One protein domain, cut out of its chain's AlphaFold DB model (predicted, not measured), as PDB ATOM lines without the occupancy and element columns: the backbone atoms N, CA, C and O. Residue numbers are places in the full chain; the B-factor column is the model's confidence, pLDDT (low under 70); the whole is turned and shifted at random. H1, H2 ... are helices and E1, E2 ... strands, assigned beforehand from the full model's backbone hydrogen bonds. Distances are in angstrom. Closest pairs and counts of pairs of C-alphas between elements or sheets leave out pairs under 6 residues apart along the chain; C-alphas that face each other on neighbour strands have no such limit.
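What this domain is: This is residues 1 to 71 of the 74 residues of an uncharacterized protein of Candidatus Pelagibacter sp (UniProt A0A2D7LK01). A twisted sheet of four strands is covered on one face by two helices, H1 and H3, which meet at a steep angle, in two layers. H1 runs along the sheet over E2, H3 slants over E1, and the short H2 sits by E1. The printed part has 71 residues, with three named helices and four named strands in the order E1 E2 E3 H1 E4 H2 H3, a mixed class. The mixed sheet runs E3 E2 E1 E4; the whole is compact, with a radius of gyration of the C-alphas of 11.0 A and spans of 31 by 24 by 15 A.

How they stand to each other: Start with E1, residues 2 to 7, E2, 10 to 15, and E3, 18 to 23: a meander, each strand the antiparallel neighbour of the one before, in two hairpins. Look for N 5 and O 12, 2.9 A apart, and N 13 and O 21, 2.8 A. H1, residues 26 to 35, has a height over the sheet of 9.4 A. E4, residues 42 to 44, is parallel to E1, with N 4 and O 43 2.8 A apart; E3, H1 and E4 form a split strand-helix-strand unit, E2 and E1 between its strands, with a right-handed crossover. H2, residues 46 to 49, only grazes the sheet. H3, residues 59 to 71, touches H1 with residues 65 to 70 alone, the closest C-alphas being those of Ala 30 and Ala 69, 4.5 A, at a steep tilt of 57 degrees, the same way. In H1 and H3 every O i to N i+4 pair is within hydrogen-bond range; H2 is too short for one.

Where its parts are: Find C-alpha 2 at (95.023, 268.570, 351.307), where E1 begins; E2 is 17.0 A long. H1 is 14.3 A long; H3 runs 18.7 A to C-alpha 71 at (111.459, 266.912, 345.728).

The domain as a whole: The C-alphas farthest apart, of Lys 38 and Glu 53, are 31.8 A apart. The printed part has no cut, no link is long, and no printed residue is under 70 in pLDDT.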
ATOM      1  N   MET A   1      91.449 267.545 348.302       90.56
ATOM      2  CA  MET A   1      92.559 268.524 348.365       90.56
ATOM      3  C   MET A   1      93.106 268.490 349.778       90.56
ATOM      4  O   MET A   1      92.299 268.336 350.685       90.56
ATOM      5  N   ILE A   2      94.421 268.571 349.968       94.94
ATOM      6  CA  ILE A   2      95.023 268.570 351.307       94.94
ATOM      7  C   ILE A   2      95.485 269.980 351.660       94.94
ATOM      8  O   ILE A   2      96.170 270.627 350.868       94.94
ATOM      9  N   VAL A   3      95.119 270.436 352.854       95.94
ATOM     10  CA  VAL A   3      95.577 271.708 353.410       95.94
ATOM     11  C   VAL A   3      96.788 271.450 354.295       95.94
ATOM     12  O   VAL A   3      96.765 270.581 355.166       95.94
ATOM     13  N   VAL A   4      97.864 272.187 354.053       95.25
ATOM     14  CA  VAL A   4      99.130 272.074 354.772       95.25
ATOM     15  C   VAL A   4      99.251 273.237 355.747       95.25
ATOM     16  O   VAL A   4      99.176 274.402 355.352       95.25
ATOM     17  N   HIS A   5      99.440 272.905 357.019       94.75
ATOM     18  CA  HIS A   5      99.562 273.851 358.121       94.75
ATOM     19  C   HIS A   5     100.973 273.811 358.705       94.75
ATOM     20  O   HIS A   5     101.579 272.742 358.776       94.75
ATOM     21  N   ALA A   6     101.477 274.958 359.153       94.19
ATOM     22  CA  ALA A   6     102.663 275.017 359.999       94.19
ATOM     23  C   ALA A   6     102.244 274.803 361.460       94.19
ATOM     24  O   ALA A   6     101.345 275.485 361.937       94.19
ATOM     25  N   GLU A   7     102.904 273.889 362.175       93.50
ATOM     26  CA  GLU A   7     102.635 273.618 363.595       93.50
ATOM     27  C   GLU A   7     103.903 273.119 364.302       93.50
ATOM     28  O   GLU A   7     104.518 272.127 363.895       93.50
ATOM     29  N   LYS A   8     104.297 273.778 365.398       89.31
ATOM     30  CA  LYS A   8     105.423 273.386 366.280       89.31
ATOM     31  C   LYS A   8     106.718 272.997 365.538       89.31
ATOM     32  O   LYS A   8     107.397 272.031 365.918       89.31
ATOM     33  N   GLY A   9     107.069 273.731 364.484       89.19
ATOM     34  CA  GLY A   9     108.254 273.517 363.648       89.19
ATOM     35  C   GLY A   9     108.137 272.343 362.667       89.19
ATOM     36  O   GLY A   9     109.153 271.885 362.148       89.19
ATOM     37  N   GLY A  10     106.927 271.824 362.446       93.44
ATOM     38  CA  GLY A  10     106.599 270.794 361.462       93.44
ATOM     39  C   GLY A  10     105.381 271.155 360.619       93.44
ATOM     40  O   GLY A  10     104.827 272.245 360.739       93.44
ATOM     41  N   LEU A  11     104.983 270.227 359.757       95.31
ATOM     42  CA  LEU A  11     103.811 270.372 358.905       95.31
ATOM     43  C   LEU A  11     102.707 269.420 359.343       95.31
ATOM     44  O   LEU A  11     102.974 268.249 359.633       95.31
ATOM     45  N   GLU A  12     101.474 269.908 359.339       96.38
ATOM     46  CA  GLU A  12     100.272 269.087 359.451       96.38
ATOM     47  C   GLU A  12      99.504 269.075 358.136       96.38
ATOM     48  O   GLU A  12      99.435 270.079 357.433       96.38
ATOM     49  N   PHE A  13      98.913 267.930 357.827       95.81
ATOM     50  CA  PHE A  13      98.156 267.668 356.614       95.81
ATOM     51  C   PHE A  13      96.710 267.422 357.004       95.81
ATOM     52  O   PHE A  13      96.434 266.499 357.775       95.81
ATOM     53  N   HIS A  14      95.812 268.242 356.475       95.69
ATOM     54  CA  HIS A  14      94.394 268.239 356.806       95.69
ATOM     55  C   HIS A  14      93.548 267.954 355.561       95.69
ATOM     56  O   HIS A  14      93.850 268.452 354.474       95.69
ATOM     57  N   PHE A  15      92.486 267.167 355.713       93.00
ATOM     58  CA  PHE A  15      91.459 266.941 354.692       93.00
ATOM     59  C   PHE A  15      90.102 267.234 355.319       93.00
ATOM     60  O   PHE A  15      89.831 266.751 356.407       93.00
ATOM     61  N   GLU A  16      89.288 268.071 354.672       88.31
ATOM     62  CA  GLU A  16      87.969 268.483 355.191       88.31
ATOM     63  C   GLU A  16      87.997 269.009 356.646       88.31
ATOM     64  O   GLU A  16      87.035 268.872 357.389       88.31
ATOM     65  N   ASN A  17      89.092 269.691 357.021       82.88
ATOM     66  CA  ASN A  17      89.408 270.215 358.365       82.88
ATOM     67  C   ASN A  17      89.853 269.180 359.408       82.88
ATOM     68  O   ASN A  17      90.222 269.568 360.517       82.88
ATOM     69  N   ASP A  18      89.902 267.898 359.051       92.75
ATOM     70  CA  ASP A  18      90.444 266.860 359.915       92.75
ATOM     71  C   ASP A  18      91.942 266.681 359.688       92.75
ATOM     72  O   ASP A  18      92.421 266.474 358.567       92.75
ATOM     73  N   LYS A  19      92.700 266.695 360.786       94.12
ATOM     74  CA  LYS A  19      94.129 266.389 360.771       94.12
ATOM     75  C   LYS A  19      94.345 264.915 360.427       94.12
ATOM     76  O   LYS A  19      94.041 264.027 361.219       94.12
ATOM     77  N   ILE A  20      94.994 264.653 359.297       93.69
ATOM     78  CA  ILE A  20      95.302 263.296 358.827       93.69
ATOM     79  C   ILE A  20      96.666 262.840 359.348       93.69
ATOM     80  O   ILE A  20      96.824 261.729 359.863       93.69
ATOM     81  N   LYS A  21      97.691 263.686 359.177       95.81
ATOM     82  CA  LYS A  21      99.088 263.386 359.523       95.81
ATOM     83  C   LYS A  21      99.845 264.650 359.909       95.81
ATOM     84  O   LYS A  21      99.477 265.754 359.525       95.81
ATOM     85  N   SER A  22     100.945 264.480 360.637       95.50
ATOM     86  CA  SER A  22     101.905 265.551 360.908       95.50
ATOM     87  C   SER A  22     103.323 265.010 360.967       95.50
ATOM     88  O   SER A  22     103.532 263.909 361.480       95.50
ATOM     89  N   ALA A  23     104.291 265.790 360.503       96.50
ATOM     90  CA  ALA A  23     105.698 265.413 360.530       96.50
ATOM     91  C   ALA A  23     106.618 266.640 360.574       96.50
ATOM     92  O   ALA A  23     106.257 267.728 360.133       96.50
ATOM     93  N   LYS A  24     107.830 266.456 361.111       94.38
ATOM     94  CA  LYS A  24     108.869 267.506 361.197       94.38
ATOM     95  C   LYS A  24     110.070 267.248 360.287       94.38
ATOM     96  O   LYS A  24     110.801 268.175 359.958       94.38
ATOM     97  N   LYS A  25     110.299 265.987 359.919       94.19
ATOM     98  CA  LYS A  25     111.437 265.556 359.104       94.19
ATOM     99  C   LYS A  25     111.041 265.492 357.635       94.19
ATOM    100  O   LYS A  25     109.912 265.121 357.321       94.19
ATOM    101  N   VAL A  26     111.978 265.831 356.754       95.25
ATOM    102  CA  VAL A  26     111.764 265.858 355.297       95.25
ATOM    103  C   VAL A  26     111.295 264.494 354.792       95.25
ATOM    104  O   VAL A  26     110.353 264.423 354.011       95.25
ATOM    105  N   GLU A  27     111.904 263.416 355.277       95.25
ATOM    106  CA  GLU A  27     111.647 262.044 354.837       95.25
ATOM    107  C   GLU A  27     110.241 261.578 355.222       95.25
ATOM    108  O   GLU A  27     109.555 260.932 354.433       95.25
ATOM    109  N   ASP A  28     109.788 261.931 356.425       96.00
ATOM    110  CA  ASP A  28     108.453 261.570 356.904       96.00
ATOM    111  C   ASP A  28     107.374 262.376 356.174       96.00
ATOM    112  O   ASP A  28     106.333 261.833 355.806       96.00
ATOM    113  N   ILE A  29     107.645 263.654 355.897       96.12
ATOM    114  CA  ILE A  29     106.762 264.491 355.082       96.12
ATOM    115  C   ILE A  29     106.685 263.949 353.649       96.12
ATOM    116  O   ILE A  29     105.595 263.851 353.091       96.12
ATOM    117  N   ALA A  30     107.815 263.545 353.069       95.88
ATOM    118  CA  ALA A  30     107.859 262.976 351.727       95.88
ATOM    119  C   ALA A  30     107.038 261.683 351.636       95.88
ATOM    120  O   ALA A  30     106.272 261.528 350.691       95.88
ATOM    121  N   LYS A  31     107.113 260.807 352.648       95.56
ATOM    122  CA  LYS A  31     106.258 259.610 352.739       95.56
ATOM    123  C   LYS A  31     104.771 259.957 352.805       95.56
ATOM    124  O   LYS A  31     103.970 259.275 352.183       95.56
ATOM    125  N   ILE A  32     104.385 261.001 353.544       94.00
ATOM    126  CA  ILE A  32     102.981 261.446 353.594       94.00
ATOM    127  C   ILE A  32     102.518 261.903 352.205       94.00
ATOM    128  O   ILE A  32     101.434 261.521 351.765       94.00
ATOM    129  N   ILE A  33     103.344 262.687 351.505       93.88
ATOM    130  CA  ILE A  33     103.046 263.154 350.144       93.88
ATOM    131  C   ILE A  33     102.951 261.971 349.171       93.88
ATOM    132  O   ILE A  33     102.056 261.957 348.336       93.88
ATOM    133  N   ASP A  34     103.838 260.985 349.288       93.69
ATOM    134  CA  ASP A  34     103.880 259.807 348.415       93.69
ATOM    135  C   ASP A  34     102.684 258.859 348.625       93.69
ATOM    136  O   ASP A  34     102.078 258.372 347.676       93.69
ATOM    137  N   LEU A  35     102.258 258.676 349.879       91.88
ATOM    138  CA  LEU A  35     101.055 257.907 350.219       91.88
ATOM    139  C   LEU A  35      99.749 258.630 349.856       91.88
ATOM    140  O   LEU A  35      98.673 258.035 349.930       91.88
ATOM    141  N   THR A  36      99.816 259.913 349.496       91.25
ATOM    142  CA  THR A  36      98.637 260.669 349.080       91.25
ATOM    143  C   THR A  36      98.227 260.251 347.659       91.25
ATOM    144  O   THR A  36      99.085 260.182 346.778       91.25
ATOM    145  N   PRO A  37      96.926 260.025 347.377       92.06
ATOM    146  CA  PRO A  37      96.472 259.642 346.042       92.06
ATOM    147  C   PRO A  37      96.980 260.582 344.941       92.06
ATOM    148  O   PRO A  37      96.893 261.810 345.062       92.06
ATOM    149  N   LYS A  38      97.480 260.004 343.841       89.06
ATOM    150  CA  LYS A  38      97.958 260.765 342.677       89.06
ATOM    151  C   LYS A  38      96.862 261.705 342.167       89.06
ATOM    152  O   LYS A  38      95.701 261.325 342.080       89.06
ATOM    153  N   GLY A  39      97.243 262.937 341.833       88.12
ATOM    154  CA  GLY A  39      96.307 263.992 341.426       88.12
ATOM    155  C   GLY A  39      95.733 264.815 342.585       88.12
ATOM    156  O   GLY A  39      95.057 265.813 342.344       88.12
ATOM    157  N   THR A  40      96.035 264.470 343.840       91.69
ATOM    158  CA  THR A  40      95.664 265.311 344.984       91.69
ATOM    159  C   THR A  40      96.482 266.600 344.995       91.69
ATOM    160  O   THR A  40      97.709 266.576 345.083       91.69
ATOM    161  N   GLY A  41      95.790 267.740 344.934       92.62
ATOM    162  CA  GLY A  41      96.392 269.056 345.136       92.62
ATOM    163  C   GLY A  41      96.669 269.350 346.612       92.62
ATOM    164  O   GLY A  41      95.884 268.961 347.485       92.62
ATOM    165  N   PHE A  42      97.757 270.078 346.862       94.19
ATOM    166  CA  PHE A  42      98.126 270.617 348.169       94.19
ATOM    167  C   PHE A  42      97.970 272.136 348.153       94.19
ATOM    168  O   PHE A  42      98.438 272.791 347.221       94.19
ATOM    169  N   ILE A  43      97.338 272.688 349.184       94.00
ATOM    170  CA  ILE A  43      97.256 274.133 349.417       94.00
ATOM    171  C   ILE A  43      97.831 274.469 350.788       94.00
ATOM    172  O   ILE A  43      97.822 273.638 351.692       94.00
ATOM    173  N   PHE A  44      98.345 275.681 350.948       93.25
ATOM    174  CA  PHE A  44      98.944 276.145 352.197       93.25
ATOM    175  C   PHE A  44      97.947 277.018 352.954       93.25
ATOM    176  O   PHE A  44      97.328 277.897 352.356       93.25
ATOM    177  N   SER A  45      97.772 276.770 354.252       92.75
ATOM    178  CA  SER A  45      96.912 277.606 355.094       92.75
ATOM    179  C   SER A  45      97.625 278.875 355.559       92.75
ATOM    180  O   SER A  45      98.851 278.974 355.500       92.75
ATOM    181  N   SER A  46      96.860 279.815 356.117       88.56
ATOM    182  CA  SER A  46      97.390 281.047 356.718       88.56
ATOM    183  C   SER A  46      98.384 280.794 357.858       88.56
ATOM    184  O   SER A  46      99.247 281.626 358.111       88.56
ATOM    185  N   SER A  47      98.346 279.632 358.523       87.88
ATOM    186  CA  SER A  47      99.358 279.275 359.537       87.88
ATOM    187  C   SER A  47     100.781 279.242 358.963       87.88
ATOM    188  O   SER A  47     101.742 279.543 359.670       87.88
ATOM    189  N   MET A  48     100.926 278.941 357.668       87.06
ATOM    190  CA  MET A  48     102.211 278.998 356.976       87.06
ATOM    191  C   MET A  48     102.730 280.438 356.914       87.06
ATOM    192  O   MET A  48     103.921 280.641 357.149       87.06
ATOM    193  N   ASP A  49     101.844 281.423 356.707       84.12
ATOM    194  CA  ASP A  49     102.139 282.870 356.723       84.12
ATOM    195  C   ASP A  49     102.687 283.332 358.078       84.12
ATOM    196  O   ASP A  49     103.665 284.081 358.143       84.12
ATOM    197  N   PHE A  50     102.161 282.755 359.156       84.31
ATOM    198  CA  PHE A  50     102.586 283.008 360.533       84.31
ATOM    199  C   PHE A  50     103.535 281.940 361.088       84.31
ATOM    200  O   PHE A  50     103.675 281.814 362.301       84.31
ATOM    201  N   ALA A  51     104.251 281.185 360.245       82.38
ATOM    202  CA  ALA A  51     105.023 280.011 360.678       82.38
ATOM    203  C   ALA A  51     106.028 280.267 361.824       82.38
ATOM    204  O   ALA A  51     106.401 279.327 362.529       82.38
ATOM    205  N   LYS A  52     106.459 281.519 362.041       86.00
ATOM    206  CA  LYS A  52     107.259 281.904 363.217       86.00
ATOM    207  C   LYS A  52     106.551 281.620 364.542       86.00
ATOM    208  O   LYS A  52     107.175 281.090 365.456       86.00
ATOM    209  N   GLU A  53     105.265 281.934 364.624       86.06
ATOM    210  CA  GLU A  53     104.416 281.674 365.795       86.06
ATOM    211  C   GLU A  53     104.229 280.168 366.014       86.06
ATOM    212  O   GLU A  53     104.139 279.693 367.141       86.06
ATOM    213  N   TYR A  54     104.310 279.401 364.928       83.44
ATOM    214  CA  TYR A  54     104.201 277.948 364.916       83.44
ATOM    215  C   TYR A  54     105.564 277.243 364.956       83.44
ATOM    216  O   TYR A  54     105.701 276.118 364.483       83.44
ATOM    217  N   GLY A  55     106.599 277.869 365.524       82.56
ATOM    218  CA  GLY A  55     107.875 277.213 365.837       82.56
ATOM    219  C   GLY A  55     108.854 277.042 364.669       82.56
ATOM    220  O   GLY A  55     109.863 276.349 364.824       82.56
ATOM    221  N   PHE A  56     108.612 277.667 363.514       86.12
ATOM    222  CA  PHE A  56     109.620 277.804 362.458       86.12
ATOM    223  C   PHE A  56     110.458 279.074 362.643       86.12
ATOM    224  O   PHE A  56     110.032 280.053 363.238       86.12
ATOM    225  N   LYS A  57     111.663 279.116 362.061       81.06
ATOM    226  CA  LYS A  57     112.487 280.344 362.069       81.06
ATOM    227  C   LYS A  57     111.908 281.460 361.186       81.06
ATOM    228  O   LYS A  57     112.169 282.641 361.413       81.06
ATOM    229  N   SER A  58     111.167 281.098 360.140       83.69
ATOM    230  CA  SER A  58     110.560 282.027 359.185       83.69
ATOM    231  C   SER A  58     109.491 281.327 358.346       83.69
ATOM    232  O   SER A  58     109.498 280.101 358.238       83.69
ATOM    233  N   TRP A  59     108.652 282.122 357.676       82.69
ATOM    234  CA  TRP A  59     107.756 281.675 356.603       82.69
ATOM    235  C   TRP A  59     108.458 280.769 355.582       82.69
ATOM    236  O   TRP A  59     108.050 279.634 355.330       82.69
ATOM    237  N   LYS A  60     109.603 281.242 355.062       86.88
ATOM    238  CA  LYS A  60     110.438 280.487 354.118       86.88
ATOM    239  C   LYS A  60     110.886 279.148 354.698       86.88
ATOM    240  O   LYS A  60     111.076 278.210 353.941       86.88
ATOM    241  N   GLY A  61     111.055 279.037 356.016       86.62
ATOM    242  CA  GLY A  61     111.407 277.784 356.680       86.62
ATOM    243  C   GLY A  61     110.344 276.701 356.502       86.62
ATOM    244  O   GLY A  61     110.685 275.590 356.099       86.62
ATOM    245  N   ALA A  62     109.073 277.032 356.744       88.94
ATOM    246  CA  ALA A  62     107.963 276.092 356.586       88.94
ATOM    247  C   ALA A  62     107.755 275.699 355.120       88.94
ATOM    248  O   ALA A  62     107.679 274.512 354.801       88.94
ATOM    249  N   LYS A  63     107.771 276.679 354.205       90.75
ATOM    250  CA  LYS A  63     107.660 276.396 352.768       90.75
ATOM    251  C   LYS A  63     108.834 275.559 352.249       90.75
ATOM    252  O   LYS A  63     108.615 274.565 351.566       90.75
ATOM    253  N   ASN A  64     110.071 275.896 352.621       92.88
ATOM    254  CA  ASN A  64     111.250 275.130 352.206       92.88
ATOM    255  C   ASN A  64     111.220 273.690 352.729       92.88
ATOM    256  O   ASN A  64     111.751 272.800 352.069       92.88
ATOM    257  N   LEU A  65     110.639 273.449 353.910       93.44
ATOM    258  CA  LEU A  65     110.475 272.096 354.438       93.44
ATOM    259  C   LEU A  65     109.541 271.270 353.540       93.44
ATOM    260  O   LEU A  65     109.894 270.145 353.183       93.44
ATOM    261  N   PHE A  66     108.409 271.847 353.125       94.25
ATOM    262  CA  PHE A  66     107.503 271.210 352.169       94.25
ATOM    263  C   PHE A  66     108.174 270.991 350.808       94.25
ATOM    264  O   PHE A  66     108.160 269.873 350.303       94.25
ATOM    265  N   ASP A  67     108.810 272.020 350.235       94.62
ATOM    266  CA  ASP A  67     109.451 271.939 348.913       94.62
ATOM    267  C   ASP A  67     110.547 270.858 348.882       94.62
ATOM    268  O   ASP A  67     110.648 270.083 347.931       94.62
ATOM    269  N   LYS A  68     111.356 270.758 349.948       95.19
ATOM    270  CA  LYS A  68     112.360 269.691 350.085       95.19
ATOM    271  C   LYS A  68     111.714 268.312 350.104       95.19
ATOM    272  O   LYS A  68     112.199 267.422 349.417       95.19
ATOM    273  N   ALA A  69     110.636 268.138 350.863       95.31
ATOM    274  CA  ALA A  69     109.927 266.865 350.931       95.31
ATOM    275  C   ALA A  69     109.257 266.503 349.598       95.31
ATOM    276  O   ALA A  69     109.313 265.352 349.171       95.31
ATOM    277  N   TRP A  70     108.695 267.491 348.897       94.00
ATOM    278  CA  TRP A  70     108.111 267.319 347.569       94.00
ATOM    279  C   TRP A  70     109.134 266.851 346.532       94.00
ATOM    280  O   TRP A  70     108.798 266.024 345.692       94.00
ATOM    281  N   ASN A  71     110.368 267.349 346.603       93.44
ATOM    282  CA  ASN A  71     111.459 266.912 345.728       93.44
ATOM    283  C   ASN A  71     112.120 265.604 346.193       93.44
ATOM    284  O   ASN A  71     112.842 264.981 345.422       93.44
TER     285      ASN A  71